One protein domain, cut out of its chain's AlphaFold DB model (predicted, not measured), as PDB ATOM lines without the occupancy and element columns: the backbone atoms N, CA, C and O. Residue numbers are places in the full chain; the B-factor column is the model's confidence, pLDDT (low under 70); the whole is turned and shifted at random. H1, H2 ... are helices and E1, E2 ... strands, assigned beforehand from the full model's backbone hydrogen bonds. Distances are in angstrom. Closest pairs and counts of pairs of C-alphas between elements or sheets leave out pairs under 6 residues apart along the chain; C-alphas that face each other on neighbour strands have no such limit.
ATOM      1  N   THR A   6      -4.018  10.841  13.046       71.25
ATOM      2  CA  THR A   6      -3.601   9.458  12.852       71.25
ATOM      3  C   THR A   6      -4.571   8.499  13.536       71.25
ATOM      4  O   THR A   6      -5.058   8.754  14.638       71.25
ATOM      5  N   VAL A   7      -4.855   7.380  12.872       77.50
ATOM      6  CA  VAL A   7      -5.487   6.194  13.476       77.50
ATOM      7  C   VAL A   7      -4.591   4.976  13.249       77.50
ATOM      8  O   VAL A   7      -3.729   5.002  12.371       77.50
ATOM      9  N   ALA A   8      -4.796   3.900  14.009       84.56
ATOM     10  CA  ALA A   8      -4.076   2.647  13.790       84.56
ATOM     11  C   ALA A   8      -4.423   2.040  12.414       84.56
ATOM     12  O   ALA A   8      -5.599   1.961  12.051       84.56
ATOM     13  N   CYS A   9      -3.418   1.597  11.651       85.25
ATOM     14  CA  CYS A   9      -3.640   0.859  10.408       85.25
ATOM     15  C   CYS A   9      -4.144  -0.552  10.727       85.25
ATOM     16  O   CYS A   9      -3.504  -1.274  11.492       85.25
ATOM     17  N   PRO A  10      -5.243  -0.989  10.098       82.44
ATOM     18  CA  PRO A  10      -5.805  -2.318  10.282       82.44
ATOM     19  C   PRO A  10      -4.964  -3.415   9.623       82.44
ATOM     20  O   PRO A  10      -5.185  -4.585   9.911       82.44
ATOM     21  N   LEU A  11      -4.032  -3.062   8.730       85.50
ATOM     22  CA  LEU A  11      -3.190  -4.029   8.031       85.50
ATOM     23  C   LEU A  11      -1.942  -4.383   8.850       85.50
ATOM     24  O   LEU A  11      -1.675  -5.557   9.062       85.50
ATOM     25  N   CYS A  12      -1.199  -3.381   9.336       87.69
ATOM     26  CA  CYS A  12       0.075  -3.597  10.034       87.69
ATOM     27  C   CYS A  12       0.067  -3.243  11.531       87.69
ATOM     28  O   CYS A  12       1.054  -3.502  12.212       87.69
ATOM     29  N   GLY A  13      -0.995  -2.614  12.049       83.25
ATOM     30  CA  GLY A  13      -1.081  -2.165  13.445       83.25
ATOM     31  C   GLY A  13      -0.271  -0.906  13.792       83.25
ATOM     32  O   GLY A  13      -0.330  -0.458  14.934       83.25
ATOM     33  N   GLY A  14       0.463  -0.321  12.838       82.25
ATOM     34  CA  GLY A  14       1.191   0.945  13.011       82.25
ATOM     35  C   GLY A  14       0.285   2.182  12.986       82.25
ATOM     36  O   GLY A  14      -0.915   2.081  12.732       82.25
ATOM     37  N   GLU A  15       0.840   3.376  13.210       77.81
ATOM     38  CA  GLU A  15       0.105   4.640  13.029       77.81
ATOM     39  C   GLU A  15      -0.100   4.889  11.543       77.81
ATOM     40  O   GLU A  15       0.836   5.215  10.821       77.81
ATOM     41  N   GLY A  16      -1.300   4.634  11.044       68.75
ATOM     42  CA  GLY A  16      -1.343   4.017   9.742       68.75
ATOM     43  C   GLY A  16      -2.425   4.466   8.785       68.75
ATOM     44  O   GLY A  16      -2.453   3.984   7.664       68.75
ATOM     45  N   PHE A  17      -3.216   5.462   9.153       75.75
ATOM     46  CA  PHE A  17      -3.850   6.313   8.154       75.75
ATOM     47  C   PHE A  17      -3.771   7.762   8.588       75.75
ATOM     48  O   PHE A  17      -4.061   8.094   9.741       75.75
ATOM     49  N   VAL A  18      -3.390   8.617   7.644       75.25
ATOM     50  CA  VAL A  18      -3.497  10.063   7.785       75.25
ATOM     51  C   VAL A  18      -4.720  10.486   6.988       75.25
ATOM     52  O   VAL A  18      -4.697  10.475   5.760       75.25
ATOM     53  N   TYR A  19      -5.804  10.831   7.681       74.88
ATOM     54  CA  TYR A  19      -6.989  11.388   7.032       74.88
ATOM     55  C   TYR A  19      -6.806  12.878   6.825       74.88
ATOM     56  O   TYR A  19      -6.533  13.612   7.779       74.88
ATOM     57  N   THR A  20      -6.976  13.319   5.586       76.50
ATOM     58  CA  THR A  20      -6.827  14.731   5.220       76.50
ATOM     59  C   THR A  20      -8.122  15.528   5.387       76.50
ATOM     60  O   THR A  20      -8.070  16.760   5.484       76.50
ATOM     61  N   GLU A  21      -9.267  14.842   5.494       81.69
ATOM     62  CA  GLU A  21     -10.595  15.438   5.652       81.69
ATOM     63  C   GLU A  21     -11.380  14.817   6.818       81.69
ATOM     64  O   GLU A  21     -11.331  13.614   7.079       81.69
ATOM     65  N   TRP A  22     -12.116  15.674   7.536       82.50
ATOM     66  CA  TRP A  22     -12.888  15.312   8.727       82.50
ATOM     67  C   TRP A  22     -14.239  16.017   8.712       82.50
ATOM     68  O   TRP A  22     -14.310  17.228   8.489       82.50
ATOM     69  N   PHE A  23     -15.301  15.280   9.023       83.12
ATOM     70  CA  PHE A  23     -16.657  15.805   9.145       83.12
ATOM     71  C   PHE A  23     -17.282  15.319  10.451       83.12
ATOM     72  O   PHE A  23     -17.228  14.135  10.765       83.12
ATOM     73  N   ALA A  24     -17.845  16.236  11.242       86.56
ATOM     74  CA  ALA A  24     -18.444  15.919  12.544       86.56
ATOM     75  C   ALA A  24     -17.526  15.074  13.464       86.56
ATOM     76  O   ALA A  24     -17.976  14.142  14.123       86.56
ATOM     77  N   PHE A  25     -16.226  15.401  13.503       80.94
ATOM     78  CA  PHE A  25     -15.180  14.672  14.247       80.94
ATOM     79  C   PHE A  25     -14.938  13.220  13.806       80.94
ATOM     80  O   PHE A  25     -14.169  12.514  14.458       80.94
ATOM     81  N   GLN A  26     -15.527  12.794  12.690       81.00
ATOM     82  CA  GLN A  26     -15.270  11.501  12.071       81.00
ATOM     83  C   GLN A  26     -14.418  11.672  10.801       81.00
ATOM     84  O   GLN A  26     -14.564  12.682  10.102       81.00
ATOM     85  N   PRO A  27     -13.502  10.731  10.511       79.06
ATOM     86  CA  PRO A  27     -12.727  10.759   9.278       79.06
ATOM     87  C   PRO A  27     -13.640  10.511   8.072       79.06
ATOM     88  O   PRO A  27     -14.545   9.676   8.145       79.06
ATOM     89  N   VAL A  28     -13.412  11.226   6.967       84.56
ATOM     90  CA  VAL A  28     -14.144  10.987   5.713       84.56
ATOM     91  C   VAL A  28     -13.510   9.790   4.994       84.56
ATOM     92  O   VAL A  28     -12.325   9.876   4.655       84.56
ATOM     93  N   PRO A  29     -14.249   8.692   4.744       80.38
ATOM     94  CA  PRO A  29     -13.724   7.559   3.984       80.38
ATOM     95  C   PRO A  29     -13.291   7.983   2.576       80.38
ATOM     96  O   PRO A  29     -14.022   8.707   1.898       80.38
ATOM     97  N   GLY A  30     -12.123   7.526   2.134       77.25
ATOM     98  CA  GLY A  30     -11.504   7.901   0.860       77.25
ATOM     99  C   GLY A  30     -10.614   9.149   0.920       77.25
ATOM    100  O   GLY A  30     -10.038   9.517  -0.101       77.25
ATOM    101  N   SER A  31     -10.481   9.796   2.085       80.88
ATOM    102  CA  SER A  31      -9.563  10.936   2.291       80.88
ATOM    103  C   SER A  31      -8.241  10.547   2.972       80.88
ATOM    104  O   SER A  31      -7.405  11.417   3.256       80.88
ATOM    105  N   GLU A  32      -8.069   9.257   3.273       78.31
ATOM    106  CA  GLU A  32      -6.855   8.660   3.818       78.31
ATOM    107  C   GLU A  32      -5.719   8.563   2.793       78.31
ATOM    108  O   GLU A  32      -5.928   8.307   1.610       78.31
ATOM    109  N   THR A  33      -4.485   8.716   3.270       78.75
ATOM    110  CA  THR A  33      -3.277   8.322   2.529       78.75
ATOM    111  C   THR A  33      -2.838   6.921   2.934       78.75
ATOM    112  O   THR A  33      -3.151   6.488   4.039       78.75
ATOM    113  N   GLU A  34      -2.003   6.260   2.130       82.94
ATOM    114  CA  GLU A  34      -1.329   5.018   2.540       82.94
ATOM    115  C   GLU A  34      -0.653   5.151   3.913       82.94
ATOM    116  O   GLU A  34      -0.164   6.229   4.280       82.94
ATOM    117  N   CYS A  35      -0.614   4.037   4.648       86.88
ATOM    118  CA  CYS A  35       0.026   3.950   5.952       86.88
ATOM    119  C   CYS A  35       1.494   4.376   5.869       86.88
ATOM    120  O   CYS A  35       2.233   3.786   5.089       86.88
ATOM    121  N   PRO A  36       1.955   5.340   6.684       86.31
ATOM    122  CA  PRO A  36       3.353   5.766   6.673       86.31
ATOM    123  C   PRO A  36       4.345   4.689   7.143       86.31
ATOM    124  O   PRO A  36       5.538   4.859   6.935       86.31
ATOM    125  N   GLU A  37       3.872   3.612   7.783       87.94
ATOM    126  CA  GLU A  37       4.720   2.521   8.284       87.94
ATOM    127  C   GLU A  37       4.789   1.318   7.336       87.94
ATOM    128  O   GLU A  37       5.849   0.725   7.186       87.94
ATOM    129  N   CYS A  38       3.661   0.913   6.740       88.19
ATOM    130  CA  CYS A  38       3.606  -0.255   5.853       88.19
ATOM    131  C   CYS A  38       3.369   0.090   4.390       88.19
ATOM    132  O   CYS A  38       3.323  -0.814   3.570       88.19
ATOM    133  N   GLU A  39       3.118   1.354   4.061       86.50
ATOM    134  CA  GLU A  39       2.928   1.813   2.681       86.50
ATOM    135  C   GLU A  39       1.879   0.990   1.909       86.50
ATOM    136  O   GLU A  39       1.998   0.724   0.722       86.50
ATOM    137  N   GLY A  40       0.849   0.513   2.618       84.19
ATOM    138  CA  GLY A  40      -0.218  -0.308   2.041       84.19
ATOM    139  C   GLY A  40       0.102  -1.801   1.873       84.19
ATOM    140  O   GLY A  40      -0.808  -2.559   1.544       84.19
ATOM    141  N   ILE A  41       1.322  -2.270   2.167       86.88
ATOM    142  CA  ILE A  41       1.706  -3.692   2.003       86.88
ATOM    143  C   ILE A  41       1.165  -4.602   3.118       86.88
ATOM    144  O   ILE A  41       1.166  -5.825   2.997       86.88
ATOM    145  N   GLY A  42       0.740  -4.009   4.233       87.50
ATOM    146  CA  GLY A  42       0.120  -4.708   5.357       87.50
ATOM    147  C   GLY A  42       1.052  -5.382   6.361       87.50
ATOM    148  O   GLY A  42       0.592  -6.115   7.226       87.50
ATOM    149  N   ARG A  43       2.346  -5.075   6.321       88.88
ATOM    150  CA  ARG A  43       3.301  -5.358   7.403       88.88
ATOM    151  C   ARG A  43       4.328  -4.237   7.473       88.88
ATOM    152  O   ARG A  43       4.548  -3.588   6.462       88.88
ATOM    153  N   VAL A  44       4.938  -4.009   8.631       88.31
ATOM    154  CA  VAL A  44       6.084  -3.091   8.744       88.31
ATOM    155  C   VAL A  44       7.342  -3.928   8.527       88.31
ATOM    156  O   VAL A  44       7.625  -4.768   9.382       88.31
ATOM    157  N   PRO A  45       8.059  -3.791   7.398       86.12
ATOM    158  CA  PRO A  45       9.295  -4.527   7.201       86.12
ATOM    159  C   PRO A  45      10.371  -4.023   8.163       86.12
ATOM    160  O   PRO A  45      10.418  -2.836   8.525       86.12
ATOM    161  N   ASP A  46      11.256  -4.934   8.557       88.06
ATOM    162  CA  ASP A  46      12.472  -4.559   9.261       88.06
ATOM    163  C   ASP A  46      13.337  -3.668   8.366       88.06
ATOM    164  O   ASP A  46      13.349  -3.796   7.143       88.06
ATOM    165  N   LEU A  47      14.121  -2.789   8.989       85.56
ATOM    166  CA  LEU A  47      14.961  -1.819   8.284       85.56
ATOM    167  C   LEU A  47      15.882  -2.476   7.240       85.56
ATOM    168  O   LEU A  47      16.105  -1.927   6.169       85.56
ATOM    169  N   LEU A  48      16.390  -3.677   7.536       82.00
ATOM    170  CA  LEU A  48      17.210  -4.457   6.609       82.00
ATOM    171  C   LEU A  48      16.437  -4.891   5.355       82.00
ATOM    172  O   LEU A  48      17.006  -4.845   4.265       82.00
ATOM    173  N   GLU A  49      15.169  -5.292   5.495       85.69
ATOM    174  CA  GLU A  49      14.314  -5.671   4.363       85.69
ATOM    175  C   GLU A  49      14.012  -4.460   3.474       85.69
ATOM    176  O   GLU A  49      14.079  -4.572   2.254       85.69
ATOM    177  N   GLU A  50      13.742  -3.291   4.064       84.44
ATOM    178  CA  GLU A  50      13.450  -2.071   3.294       84.44
ATOM    179  C   GLU A  50      14.654  -1.563   2.518       84.44
ATOM    180  O   GLU A  50      14.537  -1.160   1.364       84.44
ATOM    181  N   ILE A  51      15.831  -1.614   3.144       83.62
ATOM    182  CA  ILE A  51      17.073  -1.219   2.489       83.62
ATOM    183  C   ILE A  51      17.369  -2.192   1.347       83.62
ATOM    184  O   ILE A  51      17.714  -1.761   0.246       83.62
ATOM    185  N   SER A  52      17.265  -3.497   1.592       72.88
ATOM    186  CA  SER A  52      17.738  -4.530   0.660       72.88
ATOM    187  C   SER A  52      16.752  -4.827  -0.473       72.88
ATOM    188  O   SER A  52      17.171  -5.206  -1.562       72.88
ATOM    189  N   GLY A  53      15.451  -4.639  -0.255       69.81
ATOM    190  CA  GLY A  53      14.432  -5.173  -1.154       69.81
ATOM    191  C   GLY A  53      14.498  -6.706  -1.243       69.81
ATOM    192  O   GLY A  53      15.006  -7.382  -0.350       69.81
ATOM    193  N   SER A  54      13.978  -7.269  -2.337       57.28
ATOM    194  CA  SER A  54      13.947  -8.724  -2.579       57.28
ATOM    195  C   SER A  54      15.279  -9.316  -3.064       57.28
ATOM    196  O   SER A  54      15.380 -10.535  -3.202       57.28
ATOM    197  N   GLU A  55      16.284  -8.487  -3.356       56.47
ATOM    198  CA  GLU A  55      17.602  -8.923  -3.823       56.47
ATOM    199  C   GLU A  55      18.691  -8.597  -2.793       56.47
ATOM    200  O   GLU A  55      18.613  -7.592  -2.091       56.47
ATOM    201  N   PRO A  56      19.747  -9.420  -2.683       56.47
ATOM    202  CA  PRO A  56      20.865  -9.117  -1.805       56.47
ATOM    203  C   PRO A  56      21.659  -7.932  -2.367       56.47
ATOM    204  O   PRO A  56      22.561  -8.093  -3.191       56.47
ATOM    205  N   LEU A  57      21.332  -6.726  -1.908       58.66
ATOM    206  CA  LEU A  57      22.129  -5.545  -2.198       58.66
ATOM    207  C   LEU A  57      23.475  -5.673  -1.476       58.66
ATOM    208  O   LEU A  57      23.552  -5.601  -0.250       58.66
ATOM    209  N   GLN A  58      24.549  -5.861  -2.245       63.31
ATOM    210  CA  GLN A  58      25.921  -5.745  -1.750       63.31
ATOM    211  C   GLN A  58      26.234  -4.267  -1.483       63.31
ATOM    212  O   GLN A  58      26.967  -3.632  -2.233       63.31
ATOM    213  N   ARG A  59      25.630  -3.703  -0.435       70.38
ATOM    214  CA  ARG A  59      25.994  -2.384   0.082       70.38
ATOM    215  C   ARG A  59      27.156  -2.521   1.048       70.38
ATOM    216  O   ARG A  59      27.208  -3.450   1.857       70.38
ATOM    217  N   THR A  60      28.072  -1.568   0.993       82.56
ATOM    218  CA  THR A  60      29.053  -1.393   2.065       82.56
ATOM    219  C   THR A  60      28.337  -1.032   3.378       82.56
ATOM    220  O   THR A  60      27.227  -0.491   3.341       82.56
ATOM    221  N   PRO A  61      28.945  -1.280   4.555       82.94
ATOM    222  CA  PRO A  61      28.353  -0.882   5.835       82.94
ATOM    223  C   PRO A  61      27.983   0.606   5.892       82.94
ATOM    224  O   PRO A  61      26.917   0.957   6.383       82.94
ATOM    225  N   HIS A  62      28.820   1.470   5.309       81.38
ATOM    226  CA  HIS A  62      28.575   2.909   5.258       81.38
ATOM    227  C   HIS A  62      27.349   3.275   4.405       81.38
ATOM    228  O   HIS A  62      26.521   4.084   4.812       81.38
ATOM    229  N   GLU A  63      27.181   2.649   3.238       83.56
ATOM    230  CA  GLU A  63      25.984   2.858   2.418       83.56
ATOM    231  C   GLU A  63      24.727   2.346   3.127       83.56
ATOM    232  O   GLU A  63      23.687   2.995   3.067       83.56
ATOM    233  N   ALA A  64      24.809   1.210   3.829       84.81
ATOM    234  CA  ALA A  64      23.687   0.691   4.607       84.81
ATOM    235  C   ALA A  64      23.256   1.660   5.722       84.81
ATOM    236  O   ALA A  64      22.059   1.816   5.953       84.81
ATOM    237  N   GLU A  65      24.201   2.345   6.372       87.31
ATOM    238  CA  GLU A  65      23.914   3.388   7.365       87.31
ATOM    239  C   GLU A  65      23.204   4.605   6.751       87.31
ATOM    240  O   GLU A  65      22.208   5.067   7.306       87.31
ATOM    241  N   LEU A  66      23.651   5.089   5.587       90.19
ATOM    242  CA  LEU A  66      22.994   6.203   4.887       90.19
ATOM    243  C   LEU A  66      21.568   5.839   4.459       90.19
ATOM    244  O   LEU A  66      20.636   6.608   4.678       90.19
ATOM    245  N   TRP A  67      21.374   4.643   3.901       89.88
ATOM    246  CA  TRP A  67      20.042   4.156   3.536       89.88
ATOM    247  C   TRP A  67      19.144   3.940   4.756       89.88
ATOM    248  O   TRP A  67      17.955   4.252   4.706       89.88
ATOM    249  N   ALA A  68      19.700   3.452   5.865       90.56
ATOM    250  CA  ALA A  68      18.984   3.344   7.129       90.56
ATOM    251  C   ALA A  68      18.492   4.706   7.623       90.56
ATOM    252  O   ALA A  68      17.351   4.819   8.077       90.56
ATOM    253  N   GLU A  69      19.330   5.734   7.524       92.75
ATOM    254  CA  GLU A  69      18.937   7.091   7.886       92.75
ATOM    255  C   GLU A  69      17.882   7.641   6.922       92.75
ATOM    256  O   GLU A  69      16.867   8.176   7.365       92.75
ATOM    257  N   TRP A  70      18.037   7.394   5.620       93.88
ATOM    258  CA  TRP A  70      17.063   7.804   4.609       93.88
ATOM    259  C   TRP A  70      15.676   7.227   4.896       93.88
ATOM    260  O   TRP A  70      14.697   7.969   4.976       93.88
ATOM    261  N   VAL A  71      15.591   5.921   5.168       92.38
ATOM    262  CA  VAL A  71      14.334   5.240   5.513       92.38
ATOM    263  C   VAL A  71      13.697   5.844   6.770       92.38
ATOM    264  O   VAL A  71      12.479   6.043   6.838       92.38
ATOM    265  N   ARG A  72      14.504   6.174   7.785       91.81
ATOM    266  CA  ARG A  72      14.011   6.794   9.025       91.81
ATOM    267  C   ARG A  72      13.423   8.177   8.771       91.81
ATOM    268  O   ARG A  72      12.336   8.470   9.287       91.81
ATOM    269  N   VAL A  73      14.116   9.012   7.997       94.81
ATOM    270  CA  VAL A  73      13.648  10.357   7.633       94.81
ATOM    271  C   VAL A  73      12.385  10.267   6.779       94.81
ATOM    272  O   VAL A  73      11.397  10.941   7.083       94.81
ATOM    273  N   TYR A  74      12.367   9.368   5.794       92.56
ATOM    274  CA  TYR A  74      11.214   9.103   4.938       92.56
ATOM    275  C   TYR A  74       9.967   8.748   5.763       92.56
ATOM    276  O   TYR A  74       8.966   9.470   5.721       92.56
ATOM    277  N   ARG A  75      10.036   7.712   6.614       89.56
ATOM    278  CA  ARG A  75       8.909   7.295   7.475       89.56
ATOM    279  C   ARG A  75       8.450   8.425   8.404       89.56
ATOM    280  O   ARG A  75       7.254   8.632   8.616       89.56
ATOM    281  N   LYS A  76       9.386   9.220   8.938       90.12
ATOM    282  CA  LYS A  76       9.075  10.394   9.776       90.12
ATOM    283  C   LYS A  76       8.335  11.484   8.995       90.12
ATOM    284  O   LYS A  76       7.408  12.080   9.544       90.12
ATOM    285  N   ALA A  77       8.714  11.745   7.746       89.75
ATOM    286  CA  ALA A  77       8.017  12.675   6.863       89.75
ATOM    287  C   ALA A  77       6.610  12.164   6.510       89.75
ATOM    288  O   ALA A  77       5.637  12.912   6.635       89.75
ATOM    289  N   ARG A  78       6.468  10.869   6.199       88.56
ATOM    290  CA  ARG A  78       5.163  10.234   5.955       88.56
ATOM    291  C   ARG A  78       4.232  10.346   7.167       88.56
ATOM    292  O   ARG A  78       3.075  10.730   7.003       88.56
ATOM    293  N   ARG A  79       4.731  10.132   8.395       84.38
ATOM    294  CA  ARG A  79       3.953  10.328   9.644       84.38
ATOM    295  C   ARG A  79       3.458  11.765   9.844       84.38
ATOM    296  O   ARG A  79       2.464  11.980  10.532       84.38
ATOM    297  N   ARG A  80       4.115  12.758   9.235       83.44
ATOM    298  CA  ARG A  80       3.678  14.168   9.241       83.44
ATOM    299  C   ARG A  80       2.626  14.480   8.170       83.44
ATOM    300  O   ARG A  80       2.161  15.614   8.105       83.44
ATOM    301  N   GLY A  81       2.241  13.493   7.361       80.12
ATOM    302  CA  GLY A  81       1.230  13.626   6.315       80.12
ATOM    303  C   GLY A  81       1.777  14.028   4.947       80.12
ATOM    304  O   GLY A  81       0.976  14.340   4.067       80.12
ATOM    305  N   LEU A  82       3.101  14.020   4.745       85.00
ATOM    306  CA  LEU A  82       3.674  14.238   3.413       85.00
ATOM    307  C   LEU A  82       3.362  13.032   2.513       85.00
ATOM    308  O   LEU A  82       3.446  11.896   2.991       85.00
ATOM    309  N   PRO A  83       3.021  13.238   1.229       85.69
ATOM    310  CA  PRO A  83       2.878  12.147   0.267       85.69
ATOM    311  C   PRO A  83       4.228  11.440   0.015       85.69
ATOM    312  O   PRO A  83       5.274  12.040   0.271       85.69
ATOM    313  N   PRO A  84       4.228  10.191  -0.496       86.44
ATOM    314  CA  PRO A  84       5.445   9.403  -0.741       86.44
ATOM    315  C   PRO A  84       6.547  10.157  -1.488       86.44
ATOM    316  O   PRO A  84       7.675  10.245  -1.013       86.44
ATOM    317  N   GLU A  85       6.203  10.783  -2.610       88.94
ATOM    318  CA  GLU A  85       7.160  11.512  -3.446       88.94
ATOM    319  C   GLU A  85       7.822  12.685  -2.702       88.94
ATOM    320  O   GLU A  85       9.032  12.889  -2.778       88.94
ATOM    321  N   GLU A  86       7.051  13.441  -1.919       90.31
ATOM    322  CA  GLU A  86       7.581  14.570  -1.152       90.31
ATOM    323  C   GLU A  86       8.409  14.105   0.053       90.31
ATOM    324  O   GLU A  86       9.451  14.686   0.353       90.31
ATOM    325  N   ALA A  87       7.994  13.022   0.716       90.81
ATOM    326  CA  ALA A  87       8.765  12.404   1.792       90.81
ATOM    327  C   ALA A  87      10.118  11.862   1.294       90.81
ATOM    328  O   ALA A  87      11.117  12.022   1.995       90.81
ATOM    329  N   SER A  88      10.163  11.290   0.081       91.38
ATOM    330  CA  SER A  88      11.402  10.853  -0.584       91.38
ATOM    331  C   SER A  88      12.363  12.020  -0.758       91.38
ATOM    332  O   SER A  88      13.510  11.945  -0.329       91.38
ATOM    333  N   ARG A  89      11.871  13.143  -1.292       92.69
ATOM    334  CA  ARG A  89      12.673  14.357  -1.498       92.69
ATOM    335  C   ARG A  89      13.223  14.935  -0.196       92.69
ATOM    336  O   ARG A  89      14.359  15.395  -0.170       92.69
ATOM    337  N   VAL A  90      12.434  14.923   0.880       93.94
ATOM    338  CA  VAL A  90      12.903  15.358   2.208       93.94
ATOM    339  C   VAL A  90      14.019  14.444   2.711       93.94
ATOM    340  O   VAL A  90      15.045  14.939   3.168       93.94
ATOM    341  N   ALA A  91      13.842  13.128   2.598       93.19
ATOM    342  CA  ALA A  91      14.852  12.159   3.008       93.19
ATOM    343  C   ALA A  91      16.129  12.250   2.158       93.19
ATOM    344  O   ALA A  91      17.231  12.202   2.699       93.19
ATOM    345  N   GLU A  92      15.994  12.457   0.847       93.38
ATOM    346  CA  GLU A  92      17.119  12.697  -0.057       93.38
ATOM    347  C   GLU A  92      17.896  13.956   0.327       93.38
ATOM    348  O   GLU A  92      19.118  13.908   0.446       93.38
ATOM    349  N   ALA A  93      17.202  15.068   0.576       92.19
ATOM    350  CA  ALA A  93      17.833  16.320   0.977       92.19
ATOM    351  C   ALA A  93      18.511  16.225   2.356       92.19
ATOM    352  O   ALA A  93      19.576  16.799   2.550       92.19
ATOM    353  N   GLU A  94      17.929  15.504   3.315       93.19
ATOM    354  CA  GLU A  94      18.498  15.382   4.666       93.19
ATOM    355  C   GLU A  94      19.727  14.459   4.701       93.19
ATOM    356  O   GLU A  94      20.677  14.733   5.431       93.19
ATOM    357  N   VAL A  95      19.734  13.389   3.898       91.94
ATOM    358  CA  VAL A  95      20.809  12.379   3.912       91.94
ATOM    359  C   VAL A  95      21.901  12.652   2.880       91.94
ATOM    360  O   VAL A  95      23.080  12.445   3.167       91.94
ATOM    361  N   TRP A  96      21.528  13.109   1.683       87.75
ATOM    362  CA  TRP A  96      22.444  13.322   0.556       87.75
ATOM    363  C   TRP A  96      22.523  14.773   0.089       87.75
ATOM    364  O   TRP A  96      23.296  15.058  -0.826       87.75
ATOM    365  N   GLY A  97      21.747  15.685   0.678       75.25
ATOM    366  CA  GLY A  97      21.746  17.098   0.313       75.25
ATOM    367  C   GLY A  97      23.054  17.781   0.686       75.25
ATOM    368  O   GLY A  97      23.158  18.470   1.698       75.25
TER     369      GLY A  97
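What this domain is: This is residues 6 to 97 of the 103 residues of an uncharacterized protein of Thermus tengchongensis (UniProt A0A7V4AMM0). The model is a flat, lengthwise arrangement of two parts: a helical hairpin, H2 and H3, with short H1 packed on the other side of H2, and a small strand hairpin, E1 and E2, with long loops around it. The loop that turns at Ala 24 makes the far end of the strand part, and Thr 60 lies at the opposite end. The 92 printed residues hold two named strands and then three named helices, in the order E1, E2, H1, H2, H3; the two-stranded sheet, E1 - E2, is antiparallel and the class is mostly helix. The whole is only just compact, close to loose, with a radius of gyration of the C-alphas of 14.8 A and spans of 51 by 27 by 14 A.

How they stand to each other: E1, residues 6 to 8, and E2, residues 15 to 19, form an antiparallel hairpin, with N 16 and O 7 at 2.8 A and N 7 and O 17 at 3.3 A, within hydrogen-bond range. Residues 18 to 19 of E2 also pair with residues 32 to 33, antiparallel. H1, residues 47 to 52, touches H2, residues 61 to 79, through residues 64 to 71 of H2 alone, at a steep tilt of 65 degrees, opposite ways; their closest C-alphas, Ile 51 and Trp 67, are 6.2 A apart. H2 and H3, residues 84 to 96, form a helical hairpin and touch at a steep tilt of 41 degrees, opposite ways; their closest C-alphas, Val 73 and Ala 91, are 5.1 A apart. H1 and H3 are apart. In H1, H2 and H3 every O i to N i+4 pair is within hydrogen-bond range.

Where its parts are: E1 begins at C-alpha 6, (-3.601, 9.458, 12.852), and is 6.9 A long; E2 is 11.5 A and H1 8.6 A. H2 starts at C-alpha 61, (28.353, -0.882, 5.835), and is 27.1 A long. H3, 17.5 A, ends at C-alpha 96, (22.444, 13.322, 0.556).

The domain as a whole: The C-alphas of Ala 24 and Thr 60, the two farthest apart, are 51.6 A apart. The printed part has no cut. The link from E2 to H1 is long, 27 residues, and that from H2 to H3 is tight. Residue 16 and residues 53 to 58 have pLDDT under 70.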